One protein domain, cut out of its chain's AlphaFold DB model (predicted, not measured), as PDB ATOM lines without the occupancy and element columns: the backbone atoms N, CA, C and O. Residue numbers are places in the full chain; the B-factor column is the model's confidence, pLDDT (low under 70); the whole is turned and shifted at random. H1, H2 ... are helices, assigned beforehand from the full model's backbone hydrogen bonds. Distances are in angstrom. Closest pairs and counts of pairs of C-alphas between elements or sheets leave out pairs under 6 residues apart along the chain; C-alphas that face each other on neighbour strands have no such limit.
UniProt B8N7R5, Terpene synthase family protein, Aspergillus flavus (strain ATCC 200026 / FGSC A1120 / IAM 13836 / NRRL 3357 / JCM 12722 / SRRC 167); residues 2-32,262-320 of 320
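Overview. This is residues 2 to 32 and 262 to 320 of the 320 residues of the protein "Terpene synthase family protein" of Aspergillus flavus (strain ATCC 200026 / FGSC A1120 / IAM 13836 / NRRL 3357 / JCM 12722 / SRRC 167) (UniProt B8N7R5). A long helix, H1, runs out from a small, loose helical body in which H2 and H3 pack on each other at a steep angle, and a looping tail, residues 300 to 320, lies at the end of the domain away from Lys 2. Residues 2 to 9, of which 5 to 9 belong to H1, stick out and add to the length. The printed part has 90 residues with three named helices, in the order H1, H2, H3, and no named strand; the class is all helix. The whole is loose, with a radius of gyration of the C-alphas of 15.4 A and spans of 56 by 25 by 23 A.

Along the chain. H1, the longest helix, covers residues 5 to 24 and measures 28.5 A from first to last C-alpha, beginning with C-alpha 5 at (272.567, 233.116, 263.676). H2 covers residues 263 to 276 and measures 19.6 A, with C-alpha 263 at (299.994, 217.384, 272.942). H3 covers residues 283 to 299 and measures 24.6 A, ending with C-alpha 299 at (303.679, 208.000, 286.417).

Arrangement. H1 touches no helix. H1 and H2 are near each other, with 6 pairs of C-alphas within 10 A but no pair within 8 A. H1 and H3 are close but not clearly touching: their closest C-alphas, those of Asp 22 and Arg 284, are 7.4 A apart. Their lines stand at a steep tilt of 52 degrees, and they run the same way. H2 and H3 touch, H3 with residues 285 to 292 alone; their closest C-alphas, those of Val 264 and Ile 292, are 7.0 A apart. These two helices stand at a steep tilt of 60 degrees and run opposite ways. In H1, H2 and H3 every O i to N i+4 pair is within hydrogen-bond range.

Size, cuts and confidence. The two C-alphas farthest apart are those of Lys 2 and Ser 311, at 56.4 A. Without residues 2 to 9, which stand free, the body spans 41 by 25 by 23 A. Residues 33 to 261 are cut out and not printed, and C-alphas 32 and 262 are 5.2 A apart across the cut. The link from H1 to H2 runs across this cut; the link from H2 to H3, with 6 residues, is short. Residues 300 to 320 hold no named element, and Leu 320 is the chain's last residue. The mean pLDDT of the printed part is 78.0, and it is under 70 in residues 2 to 3 and 304 to 320.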
ATOM      1  N   LYS A   2     262.982 230.635 265.033       50.22
ATOM      2  CA  LYS A   2     263.817 231.674 264.421       50.22
ATOM      3  C   LYS A   2     265.233 231.119 264.327       50.22
ATOM      4  O   LYS A   2     265.730 230.633 265.342       50.22
ATOM      5  N   ASP A   3     265.839 231.179 263.146       66.56
ATOM      6  CA  ASP A   3     267.267 230.935 262.970       66.56
ATOM      7  C   ASP A   3     268.023 231.758 264.014       66.56
ATOM      8  O   ASP A   3     267.860 232.977 264.085       66.56
ATOM      9  N   ASN A   4     268.772 231.084 264.887       82.38
ATOM     10  CA  ASN A   4     269.672 231.727 265.831       82.38
ATOM     11  C   ASN A   4     271.035 231.850 265.133       82.38
ATOM     12  O   ASN A   4     271.821 230.901 265.194       82.38
ATOM     13  N   PRO A   5     271.336 232.973 264.453       81.50
ATOM     14  CA  PRO A   5     272.567 233.116 263.676       81.50
ATOM     15  C   PRO A   5     273.823 232.975 264.542       81.50
ATOM     16  O   PRO A   5     274.857 232.524 264.057       81.50
ATOM     17  N   VAL A   6     273.730 233.306 265.836       84.69
ATOM     18  CA  VAL A   6     274.824 233.116 266.797       84.69
ATOM     19  C   VAL A   6     275.049 231.632 267.069       84.69
ATOM     20  O   VAL A   6     276.190 231.187 267.044       84.69
ATOM     21  N   GLY A   7     273.979 230.854 267.259       84.31
ATOM     22  CA  GLY A   7     274.069 229.400 267.434       84.31
ATOM     23  C   GLY A   7     274.706 228.713 266.225       84.31
ATOM     24  O   GLY A   7     275.638 227.935 266.380       84.31
ATOM     25  N   VAL A   8     274.294 229.096 265.012       87.81
ATOM     26  CA  VAL A   8     274.891 228.577 263.768       87.81
ATOM     27  C   VAL A   8     276.383 228.918 263.673       87.81
ATOM     28  O   VAL A   8     277.189 228.070 263.291       87.81
ATOM     29  N   LEU A   9     276.777 230.143 264.038       88.75
ATOM     30  CA  LEU A   9     278.181 230.552 264.027       88.75
ATOM     31  C   LEU A   9     279.020 229.760 265.041       88.75
ATOM     32  O   LEU A   9     280.137 229.358 264.713       88.75
ATOM     33  N   VAL A  10     278.495 229.539 266.250       86.00
ATOM     34  CA  VAL A  10     279.161 228.743 267.292       86.00
ATOM     35  C   VAL A  10     279.359 227.307 266.810       86.00
ATOM     36  O   VAL A  10     280.498 226.846 266.792       86.00
ATOM     37  N   ASP A  11     278.312 226.660 266.292       87.69
ATOM     38  CA  ASP A  11     278.389 225.298 265.746       87.69
ATOM     39  C   ASP A  11     279.427 225.189 264.615       87.69
ATOM     40  O   ASP A  11     280.201 224.230 264.532       87.69
ATOM     41  N   MET A  12     279.476 226.182 263.720       90.00
ATOM     42  CA  MET A  12     280.467 226.225 262.642       90.00
ATOM     43  C   MET A  12     281.898 226.350 263.178       90.00
ATOM     44  O   MET A  12     282.807 225.683 262.673       90.00
ATOM     45  N   LYS A  13     282.118 227.204 264.185       89.50
ATOM     46  CA  LYS A  13     283.436 227.404 264.804       89.50
ATOM     47  C   LYS A  13     283.883 226.172 265.584       89.50
ATOM     48  O   LYS A  13     285.041 225.787 265.450       89.50
ATOM     49  N   GLU A  14     282.975 225.519 266.302       88.75
ATOM     50  CA  GLU A  14     283.224 224.263 267.012       88.75
ATOM     51  C   GLU A  14     283.673 223.157 266.047       88.75
ATOM     52  O   GLU A  14     284.752 222.581 266.205       88.75
ATOM     53  N   ARG A  15     282.915 222.923 264.967       89.12
ATOM     54  CA  ARG A  15     283.290 221.928 263.945       89.12
ATOM     55  C   ARG A  15     284.636 222.240 263.300       89.12
ATOM     56  O   ARG A  15     285.422 221.330 263.038       89.12
ATOM     57  N   SER A  16     284.909 223.518 263.038       90.25
ATOM     58  CA  SER A  16     286.194 223.951 262.485       90.25
ATOM     59  C   SER A  16     287.349 223.686 263.451       90.25
ATOM     60  O   SER A  16     288.413 223.258 263.007       90.25
ATOM     61  N   LEU A  17     287.149 223.925 264.749       88.62
ATOM     62  CA  LEU A  17     288.148 223.669 265.783       88.62
ATOM     63  C   LEU A  17     288.479 222.176 265.867       88.62
ATOM     64  O   LEU A  17     289.650 221.813 265.782       88.62
ATOM     65  N   PHE A  18     287.467 221.309 265.952       90.94
ATOM     66  CA  PHE A  18     287.686 219.860 266.010       90.94
ATOM     67  C   PHE A  18     288.359 219.327 264.751       90.94
ATOM     68  O   PHE A  18     289.327 218.579 264.839       90.94
ATOM     69  N   LYS A  19     287.935 219.797 263.573       89.50
ATOM     70  CA  LYS A  19     288.597 219.438 262.315       89.50
ATOM     71  C   LYS A  19     290.063 219.883 262.286       89.50
ATOM     72  O   LYS A  19     290.902 219.164 261.748       89.50
ATOM     73  N   SER A  20     290.376 221.058 262.835       86.12
ATOM     74  CA  SER A  20     291.754 221.550 262.926       86.12
ATOM     75  C   SER A  20     292.598 220.698 263.872       86.12
ATOM     76  O   SER A  20     293.733 220.366 263.532       86.12
ATOM     77  N   PHE A  21     292.044 220.314 265.023       85.69
ATOM     78  CA  PHE A  21     292.700 219.425 265.981       85.69
ATOM     79  C   PHE A  21     293.010 218.064 265.347       85.69
ATOM     80  O   PHE A  21     294.157 217.625 265.352       85.69
ATOM     81  N   ASP A  22     292.015 217.444 264.710       85.88
ATOM     82  CA  ASP A  22     292.160 216.130 264.081       85.88
ATOM     83  C   ASP A  22     293.183 216.150 262.941       85.88
ATOM     84  O   ASP A  22     293.999 215.239 262.823       85.88
ATOM     85  N   LYS A  23     293.178 217.214 262.124       86.00
ATOM     86  CA  LYS A  23     294.138 217.384 261.024       86.00
ATOM     87  C   LYS A  23     295.574 217.567 261.522       86.00
ATOM     88  O   LYS A  23     296.501 217.152 260.835       86.00
ATOM     89  N   SER A  24     295.755 218.211 262.673       83.31
ATOM     90  CA  SER A  24     297.083 218.534 263.215       83.31
ATOM     91  C   SER A  24     297.670 217.396 264.054       83.31
ATOM     92  O   SER A  24     298.858 217.408 264.363       83.31
ATOM     93  N   TYR A  25     296.853 216.418 264.453       84.88
ATOM     94  CA  TYR A  25     297.275 215.328 265.324       84.88
ATOM     95  C   TYR A  25     298.034 214.240 264.555       84.88
ATOM     96  O   TYR A  25     297.489 213.583 263.667       84.88
ATOM     97  N   HIS A  26     299.265 213.959 264.979       84.06
ATOM     98  CA  HIS A  26     300.036 212.809 264.521       84.06
ATOM     99  C   HIS A  26     299.905 211.624 265.507       84.06
ATOM    100  O   HIS A  26     300.088 211.818 266.704       84.06
ATOM    101  N   PRO A  27     299.683 210.369 265.068       80.00
ATOM    102  CA  PRO A  27     299.543 209.221 265.978       80.00
ATOM    103  C   PRO A  27     300.739 208.985 266.914       80.00
ATOM    104  O   PRO A  27     300.550 208.720 268.096       80.00
ATOM    105  N   THR A  28     301.964 209.099 266.394       80.69
ATOM    106  CA  THR A  28     303.207 208.959 267.179       80.69
ATOM    107  C   THR A  28     303.596 210.253 267.894       80.69
ATOM    108  O   THR A  28     303.673 210.281 269.117       80.69
ATOM    109  N   TYR A  29     303.812 211.329 267.132       79.75
ATOM    110  CA  TYR A  29     304.324 212.594 267.654       79.75
ATOM    111  C   TYR A  29     303.250 213.498 268.271       79.75
ATOM    112  O   TYR A  29     303.597 214.406 268.993       79.75
ATOM    113  N   GLY A  30     301.955 213.267 268.086       86.19
ATOM    114  CA  GLY A  30     300.903 214.099 268.678       86.19
ATOM    115  C   GLY A  30     300.758 215.477 268.020       86.19
ATOM    116  O   GLY A  30     300.803 215.575 266.796       86.19
ATOM    117  N   LEU A  31     300.508 216.522 268.816       87.19
ATOM    118  CA  LEU A  31     300.202 217.889 268.367       87.19
ATOM    119  C   LEU A  31     301.362 218.855 268.585       87.19
ATOM    120  O   LEU A  31     302.172 218.672 269.492       87.19
ATOM    121  N   GLY A  32     301.378 219.921 267.791       86.75
ATOM    122  CA  GLY A  32     302.308 221.033 267.941       86.75
ATOM    123  C   GLY A  32     301.855 222.261 267.166       86.75
ATOM    124  O   GLY A  32     302.448 222.586 266.141       86.75
ATOM    125  N   THR A 262     303.549 219.266 271.850       90.50
ATOM    126  CA  THR A 262     302.875 219.936 272.973       90.50
ATOM    127  C   THR A 262     301.482 219.370 273.240       90.50
ATOM    128  O   THR A 262     300.611 220.041 273.789       90.50
ATOM    129  N   THR A 263     301.277 218.101 272.874       89.50
ATOM    130  CA  THR A 263     299.994 217.384 272.942       89.50
ATOM    131  C   THR A 263     299.276 217.505 274.274       89.50
ATOM    132  O   THR A 263     298.088 217.806 274.274       89.50
ATOM    133  N   VAL A 264     299.960 217.267 275.397       89.38
ATOM    134  CA  VAL A 264     299.315 217.269 276.719       89.38
ATOM    135  C   VAL A 264     298.834 218.674 277.058       89.38
ATOM    136  O   VAL A 264     297.692 218.855 277.477       89.38
ATOM    137  N   PHE A 265     299.685 219.675 276.815       87.94
ATOM    138  CA  PHE A 265     299.351 221.075 277.043       87.94
ATOM    139  C   PHE A 265     298.187 221.533 276.162       87.94
ATOM    140  O   PHE A 265     297.200 222.055 276.675       87.94
ATOM    141  N   GLU A 266     298.271 221.309 274.851       89.50
ATOM    142  CA  GLU A 266     297.232 221.728 273.909       89.50
ATOM    143  C   GLU A 266     295.912 221.011 274.168       89.50
ATOM    144  O   GLU A 266     294.861 221.650 274.186       89.50
ATOM    145  N   TRP A 267     295.950 219.705 274.436       91.12
ATOM    146  CA  TRP A 267     294.762 218.943 274.797       91.12
ATOM    147  C   TRP A 267     294.115 219.479 276.076       91.12
ATOM    148  O   TRP A 267     292.907 219.729 276.083       91.12
ATOM    149  N   ALA A 268     294.899 219.696 277.138       90.69
ATOM    150  CA  ALA A 268     294.389 220.200 278.409       90.69
ATOM    151  C   ALA A 268     293.812 221.611 278.251       90.69
ATOM    152  O   ALA A 268     292.723 221.897 278.757       90.69
ATOM    153  N   TRP A 269     294.501 222.479 277.505       90.25
ATOM    154  CA  TRP A 269     294.061 223.841 277.228       90.25
ATOM    155  C   TRP A 269     292.755 223.862 276.435       90.25
ATOM    156  O   TRP A 269     291.791 224.505 276.854       90.25
ATOM    157  N   VAL A 270     292.687 223.133 275.317       90.75
ATOM    158  CA  VAL A 270     291.490 223.057 274.469       90.75
ATOM    159  C   VAL A 270     290.321 222.472 275.257       90.75
ATOM    160  O   VAL A 270     289.273 223.107 275.360       90.75
ATOM    161  N   THR A 271     290.508 221.308 275.878       91.75
ATOM    162  CA  THR A 271     289.442 220.588 276.589       91.75
ATOM    163  C   THR A 271     288.904 221.396 277.769       91.75
ATOM    164  O   THR A 271     287.690 221.515 277.929       91.75
ATOM    165  N   THR A 272     289.779 222.033 278.554       92.00
ATOM    166  CA  THR A 272     289.355 222.873 279.686       92.00
ATOM    167  C   THR A 272     288.530 224.070 279.221       92.00
ATOM    168  O   THR A 272     287.521 224.395 279.845       92.00
ATOM    169  N   ASN A 273     288.929 224.729 278.128       92.50
ATOM    170  CA  ASN A 273     288.183 225.872 277.603       92.50
ATOM    171  C   ASN A 273     286.823 225.452 277.027       92.50
ATOM    172  O   ASN A 273     285.832 226.129 277.284       92.50
ATOM    173  N   LEU A 274     286.744 224.318 276.323       91.75
ATOM    174  CA  LEU A 274     285.474 223.785 275.816       91.75
ATOM    175  C   LEU A 274     284.488 223.504 276.955       91.75
ATOM    176  O   LEU A 274     283.382 224.043 276.961       91.75
ATOM    177  N   ILE A 275     284.928 222.751 277.970       93.38
ATOM    178  CA  ILE A 275     284.092 222.378 279.118       93.38
ATOM    179  C   ILE A 275     283.637 223.620 279.896       93.38
ATOM    180  O   ILE A 275     282.466 223.724 280.257       93.38
ATOM    181  N   ARG A 276     284.527 224.603 280.109       94.19
ATOM    182  CA  ARG A 276     284.183 225.875 280.777       94.19
ATOM    183  C   ARG A 276     283.072 226.652 280.071       94.19
ATOM    184  O   ARG A 276     282.377 227.425 280.725       94.19
ATOM    185  N   HIS A 277     282.903 226.447 278.770       91.62
ATOM    186  CA  HIS A 277     281.872 227.089 277.962       91.62
ATOM    187  C   HIS A 277     280.699 226.160 277.614       91.62
ATOM    188  O   HIS A 277     279.869 226.522 276.785       91.62
ATOM    189  N   GLY A 278     280.594 224.994 278.262       92.19
ATOM    190  CA  GLY A 278     279.498 224.046 278.050       92.19
ATOM    191  C   GLY A 278     279.537 223.337 276.693       92.19
ATOM    192  O   GLY A 278     278.509 222.831 276.251       92.19
ATOM    193  N   ILE A 279     280.697 223.317 276.029       91.56
ATOM    194  CA  ILE A 279     280.903 222.617 274.761       91.56
ATOM    195  C   ILE A 279     281.495 221.241 275.061       91.56
ATOM    196  O   ILE A 279     282.543 221.121 275.698       91.56
ATOM    197  N   GLU A 280     280.828 220.194 274.581       92.62
ATOM    198  CA  GLU A 280     281.280 218.819 274.766       92.62
ATOM    199  C   GLU A 280     282.511 218.512 273.898       92.62
ATOM    200  O   GLU A 280     282.479 218.720 272.683       92.62
ATOM    201  N   PRO A 281     283.598 217.958 274.469       92.31
ATOM    202  CA  PRO A 281     284.740 217.527 273.672       92.31
ATOM    203  C   PRO A 281     284.360 216.427 272.668       92.31
ATOM    204  O   PRO A 281     283.576 215.518 272.978       92.31
ATOM    205  N   SER A 282     284.977 216.470 271.484       91.50
ATOM    206  CA  SER A 282     284.815 215.448 270.445       91.50
ATOM    207  C   SER A 282     285.272 214.058 270.914       91.50
ATOM    208  O   SER A 282     286.050 213.915 271.862       91.50
ATOM    209  N   SER A 283     284.827 213.002 270.225       91.19
ATOM    210  CA  SER A 283     285.254 211.622 270.512       91.19
ATOM    211  C   SER A 283     286.775 211.455 270.443       91.19
ATOM    212  O   SER A 283     287.351 210.778 271.292       91.19
ATOM    213  N   ARG A 284     287.432 212.121 269.488       88.38
ATOM    214  CA  ARG A 284     288.890 212.112 269.338       88.38
ATOM    215  C   ARG A 284     289.600 212.813 270.493       88.38
ATOM    216  O   ARG A 284     290.565 212.272 271.021       88.38
ATOM    217  N   LEU A 285     289.111 213.975 270.934       90.19
ATOM    218  CA  LEU A 285     289.635 214.644 272.131       90.19
ATOM    219  C   LEU A 285     289.503 213.746 273.365       90.19
ATOM    220  O   LEU A 285     290.443 213.634 274.146       90.19
ATOM    221  N   LYS A 286     288.369 213.054 273.515       92.19
ATOM    222  CA  LYS A 286     288.149 212.086 274.602       92.19
ATOM    223  C   LYS A 286     289.106 210.887 274.506       92.19
ATOM    224  O   LYS A 286     289.617 210.439 275.525       92.19
ATOM    225  N   GLU A 287     289.391 210.387 273.303       90.25
ATOM    226  CA  GLU A 287     290.370 209.312 273.070       90.25
ATOM    227  C   GLU A 287     291.793 209.728 273.476       90.25
ATOM    228  O   GLU A 287     292.465 208.987 274.192       90.25
ATOM    229  N   VAL A 288     292.232 210.925 273.078       88.38
ATOM    230  CA  VAL A 288     293.532 211.482 273.493       88.38
ATOM    231  C   VAL A 288     293.583 211.664 275.013       88.38
ATOM    232  O   VAL A 288     294.591 211.332 275.631       88.38
ATOM    233  N   GLY A 289     292.483 212.111 275.625       89.31
ATOM    234  CA  GLY A 289     292.368 212.248 277.078       89.31
ATOM    235  C   GLY A 289     292.606 210.941 277.826       89.31
ATOM    236  O   GLY A 289     293.415 210.914 278.743       89.31
ATOM    237  N   LYS A 290     292.009 209.834 277.368       90.06
ATOM    238  CA  LYS A 290     292.227 208.503 277.965       90.06
ATOM    239  C   LYS A 290     293.689 208.061 277.921       90.06
ATOM    240  O   LYS A 290     294.166 207.415 278.852       90.06
ATOM    241  N   GLN A 291     294.402 208.393 276.841       86.00
ATOM    242  CA  GLN A 291     295.834 208.101 276.740       86.00
ATOM    243  C   GLN A 291     296.617 208.890 277.795       86.00
ATOM    244  O   GLN A 291     297.467 208.321 278.466       86.00
ATOM    245  N   ILE A 292     296.299 210.174 277.979       87.25
ATOM    246  CA  ILE A 292     296.947 211.034 278.979       87.25
ATOM    247  C   ILE A 292     296.613 210.574 280.406       87.25
ATOM    248  O   ILE A 292     297.509 210.507 281.240       87.25
ATOM    249  N   GLU A 293     295.357 210.224 280.686       87.38
ATOM    250  CA  GLU A 293     294.926 209.679 281.981       87.38
ATOM    251  C   GLU A 293     295.694 208.401 282.331       87.38
ATOM    252  O   GLU A 293     296.223 208.297 283.434       87.38
ATOM    253  N   SER A 294     295.849 207.486 281.369       85.75
ATOM    254  CA  SER A 294     296.621 206.249 281.565       85.75
ATOM    255  C   SER A 294     298.081 206.539 281.944       85.75
ATOM    256  O   SER A 294     298.635 205.895 282.831       85.75
ATOM    257  N   GLU A 295     298.709 207.537 281.317       81.00
ATOM    258  CA  GLU A 295     300.081 207.950 281.651       81.00
ATOM    259  C   GLU A 295     300.175 208.579 283.052       81.00
ATOM    260  O   GLU A 295     301.128 208.325 283.790       81.00
ATOM    261  N   ILE A 296     299.174 209.367 283.459       83.81
ATOM    262  CA  ILE A 296     299.105 209.943 284.811       83.81
ATOM    263  C   ILE A 296     298.947 208.839 285.861       83.81
ATOM    264  O   ILE A 296     299.605 208.895 286.896       83.81
ATOM    265  N   GLU A 297     298.122 207.824 285.610       85.44
ATOM    266  CA  GLU A 297     297.965 206.684 286.522       85.44
ATOM    267  C   GLU A 297     299.275 205.899 286.696       85.44
ATOM    268  O   GLU A 297     299.594 205.462 287.803       85.44
ATOM    269  N   LEU A 298     300.064 205.762 285.626       81.62
ATOM    270  CA  LEU A 298     301.341 205.044 285.645       81.62
ATOM    271  C   LEU A 298     302.487 205.844 286.282       81.62
ATOM    272  O   LEU A 298     303.381 205.258 286.901       81.62
ATOM    273  N   HIS A 299     302.508 207.167 286.108       78.12
ATOM    274  CA  HIS A 299     303.679 208.000 286.417       78.12
ATOM    275  C   HIS A 299     303.413 209.127 287.426       78.12
ATOM    276  O   HIS A 299     304.347 209.805 287.862       78.12
ATOM    277  N   GLY A 300     302.160 209.327 287.833       78.88
ATOM    278  CA  GLY A 300     301.693 210.350 288.771       78.88
ATOM    279  C   GLY A 300     301.578 211.752 288.167       78.88
ATOM    280  O   GLY A 300     300.663 212.500 288.503       78.88
ATOM    281  N   VAL A 301     302.489 212.121 287.268       73.06
ATOM    282  CA  VAL A 301     302.502 213.401 286.546       73.06
ATOM    283  C   VAL A 301     302.883 213.171 285.085       73.06
ATOM    284  O   VAL A 301     303.460 212.145 284.753       73.06
ATOM    285  N   VAL A 302     302.582 214.130 284.210       76.12
ATOM    286  CA  VAL A 302     302.972 214.109 282.790       76.12
ATOM    287  C   VAL A 302     303.593 215.447 282.385       76.12
ATOM    288  O   VAL A 302     303.267 216.492 282.953       76.12
ATOM    289  N   GLY A 303     304.525 215.405 281.429       72.00
ATOM    290  CA  GLY A 303     305.140 216.594 280.828       72.00
ATOM    291  C   GLY A 303     304.301 217.180 279.683       72.00
ATOM    292  O   GLY A 303     303.167 216.771 279.458       72.00
ATOM    293  N   PHE A 304     304.865 218.132 278.930       66.31
ATOM    294  CA  PHE A 304     304.183 218.791 277.796       66.31
ATOM    295  C   PHE A 304     303.896 217.859 276.603       66.31
ATOM    296  O   PHE A 304     302.873 218.006 275.927       66.31
ATOM    297  N   GLY A 305     304.815 216.932 276.327       60.91
ATOM    298  CA  GLY A 305     304.728 215.970 275.232       60.91
ATOM    299  C   GLY A 305     304.171 214.615 275.672       60.91
ATOM    300  O   GLY A 305     303.962 214.360 276.857       60.91
ATOM    301  N   ARG A 306     303.949 213.722 274.703       61.41
ATOM    302  CA  ARG A 306     303.633 212.315 274.980       61.41
ATOM    303  C   ARG A 306     304.906 211.610 275.457       61.41
ATOM    304  O   ARG A 306     305.929 211.701 274.784       61.41
ATOM    305  N   VAL A 307     304.842 210.900 276.578       49.22
ATOM    306  CA  VAL A 307     305.918 210.010 277.033       49.22
ATOM    307  C   VAL A 307     305.572 208.609 276.516       49.22
ATOM    308  O   VAL A 307     304.493 208.121 276.831       49.22
ATOM    309  N   PRO A 308     306.378 207.950 275.666       41.62
ATOM    310  CA  PRO A 308     306.287 206.506 275.518       41.62
ATOM    311  C   PRO A 308     306.905 205.862 276.761       41.62
ATOM    312  O   PRO A 308     307.868 206.400 277.291       41.62
ATOM    313  N   SER A 309     306.378 204.698 277.146       34.22
ATOM    314  CA  SER A 309     306.638 203.798 278.297       34.22
ATOM    315  C   SER A 309     308.040 203.642 278.945       34.22
ATOM    316  O   SER A 309     308.229 202.719 279.736       34.22
ATOM    317  N   VAL A 310     309.036 204.497 278.700       32.25
ATOM    318  CA  VAL A 310     310.333 204.469 279.379       32.25
ATOM    319  C   VAL A 310     310.785 205.885 279.767       32.25
ATOM    320  O   VAL A 310     311.172 206.703 278.940       32.25
ATOM    321  N   SER A 311     310.839 206.084 281.083       35.41
ATOM    322  CA  SER A 311     311.513 207.151 281.838       35.41
ATOM    323  C   SER A 311     310.761 208.476 282.078       35.41
ATOM    324  O   SER A 311     310.549 209.307 281.205       35.41
ATOM    325  N   LYS A 312     310.393 208.630 283.360       41.72
ATOM    326  CA  LYS A 312     310.228 209.848 284.175       41.72
ATOM    327  C   LYS A 312     309.857 211.129 283.415       41.72
ATOM    328  O   LYS A 312     310.708 211.931 283.062       41.72
ATOM    329  N   SER A 313     308.561 211.398 283.331       41.16
ATOM    330  CA  SER A 313     308.023 212.737 283.074       41.16
ATOM    331  C   SER A 313     308.566 213.775 284.072       41.16
ATOM    332  O   SER A 313     308.461 213.583 285.287       41.16
ATOM    333  N   VAL A 314     309.075 214.907 283.582       42.56
ATOM    334  CA  VAL A 314     309.369 216.081 284.421       42.56
ATOM    335  C   VAL A 314     308.078 216.897 284.594       42.56
ATOM    336  O   VAL A 314     307.533 217.371 283.595       42.56
ATOM    337  N   PRO A 315     307.557 217.075 285.824       36.31
ATOM    338  CA  PRO A 315     306.367 217.888 286.059       36.31
ATOM    339  C   PRO A 315     306.594 219.376 285.751       36.31
ATOM    340  O   PRO A 315     307.660 219.935 286.013       36.31
ATOM    341  N   PHE A 316     305.527 220.026 285.274       38.97
ATOM    342  CA  PHE A 316     305.445 221.444 284.887       38.97
ATOM    343  C   PHE A 316     305.964 222.431 285.948       38.97
ATOM    344  O   PHE A 316     306.498 223.479 285.595       38.97
ATOM    345  N   ALA A 317     305.887 222.087 287.238       29.69
ATOM    346  CA  ALA A 317     306.371 222.943 288.325       29.69
ATOM    347  C   ALA A 317     307.894 223.212 288.294       29.69
ATOM    348  O   ALA A 317     308.356 224.086 289.018       29.69
ATOM    349  N   ASN A 318     308.662 222.490 287.466       30.06
ATOM    350  CA  ASN A 318     310.122 222.614 287.371       30.06
ATOM    351  C   ASN A 318     310.633 223.140 286.008       30.06
ATOM    352  O   ASN A 318     311.848 223.153 285.787       30.06
ATOM    353  N   ILE A 319     309.736 223.526 285.087       36.34
ATOM    354  CA  ILE A 319     310.077 223.979 283.717       36.34
ATOM    355  C   ILE A 319     309.858 225.497 283.524       36.34
ATOM    356  O   ILE A 319     310.347 226.059 282.544       36.34
ATOM    357  N   LEU A 320     309.215 226.184 284.475       31.08
ATOM    358  CA  LEU A 320     309.063 227.647 284.493       31.08
ATOM    359  C   LEU A 320     309.825 228.277 285.663       31.08
ATOM    360  O   LEU A 320     309.627 227.813 286.808       31.08
TER     361      LEU A 320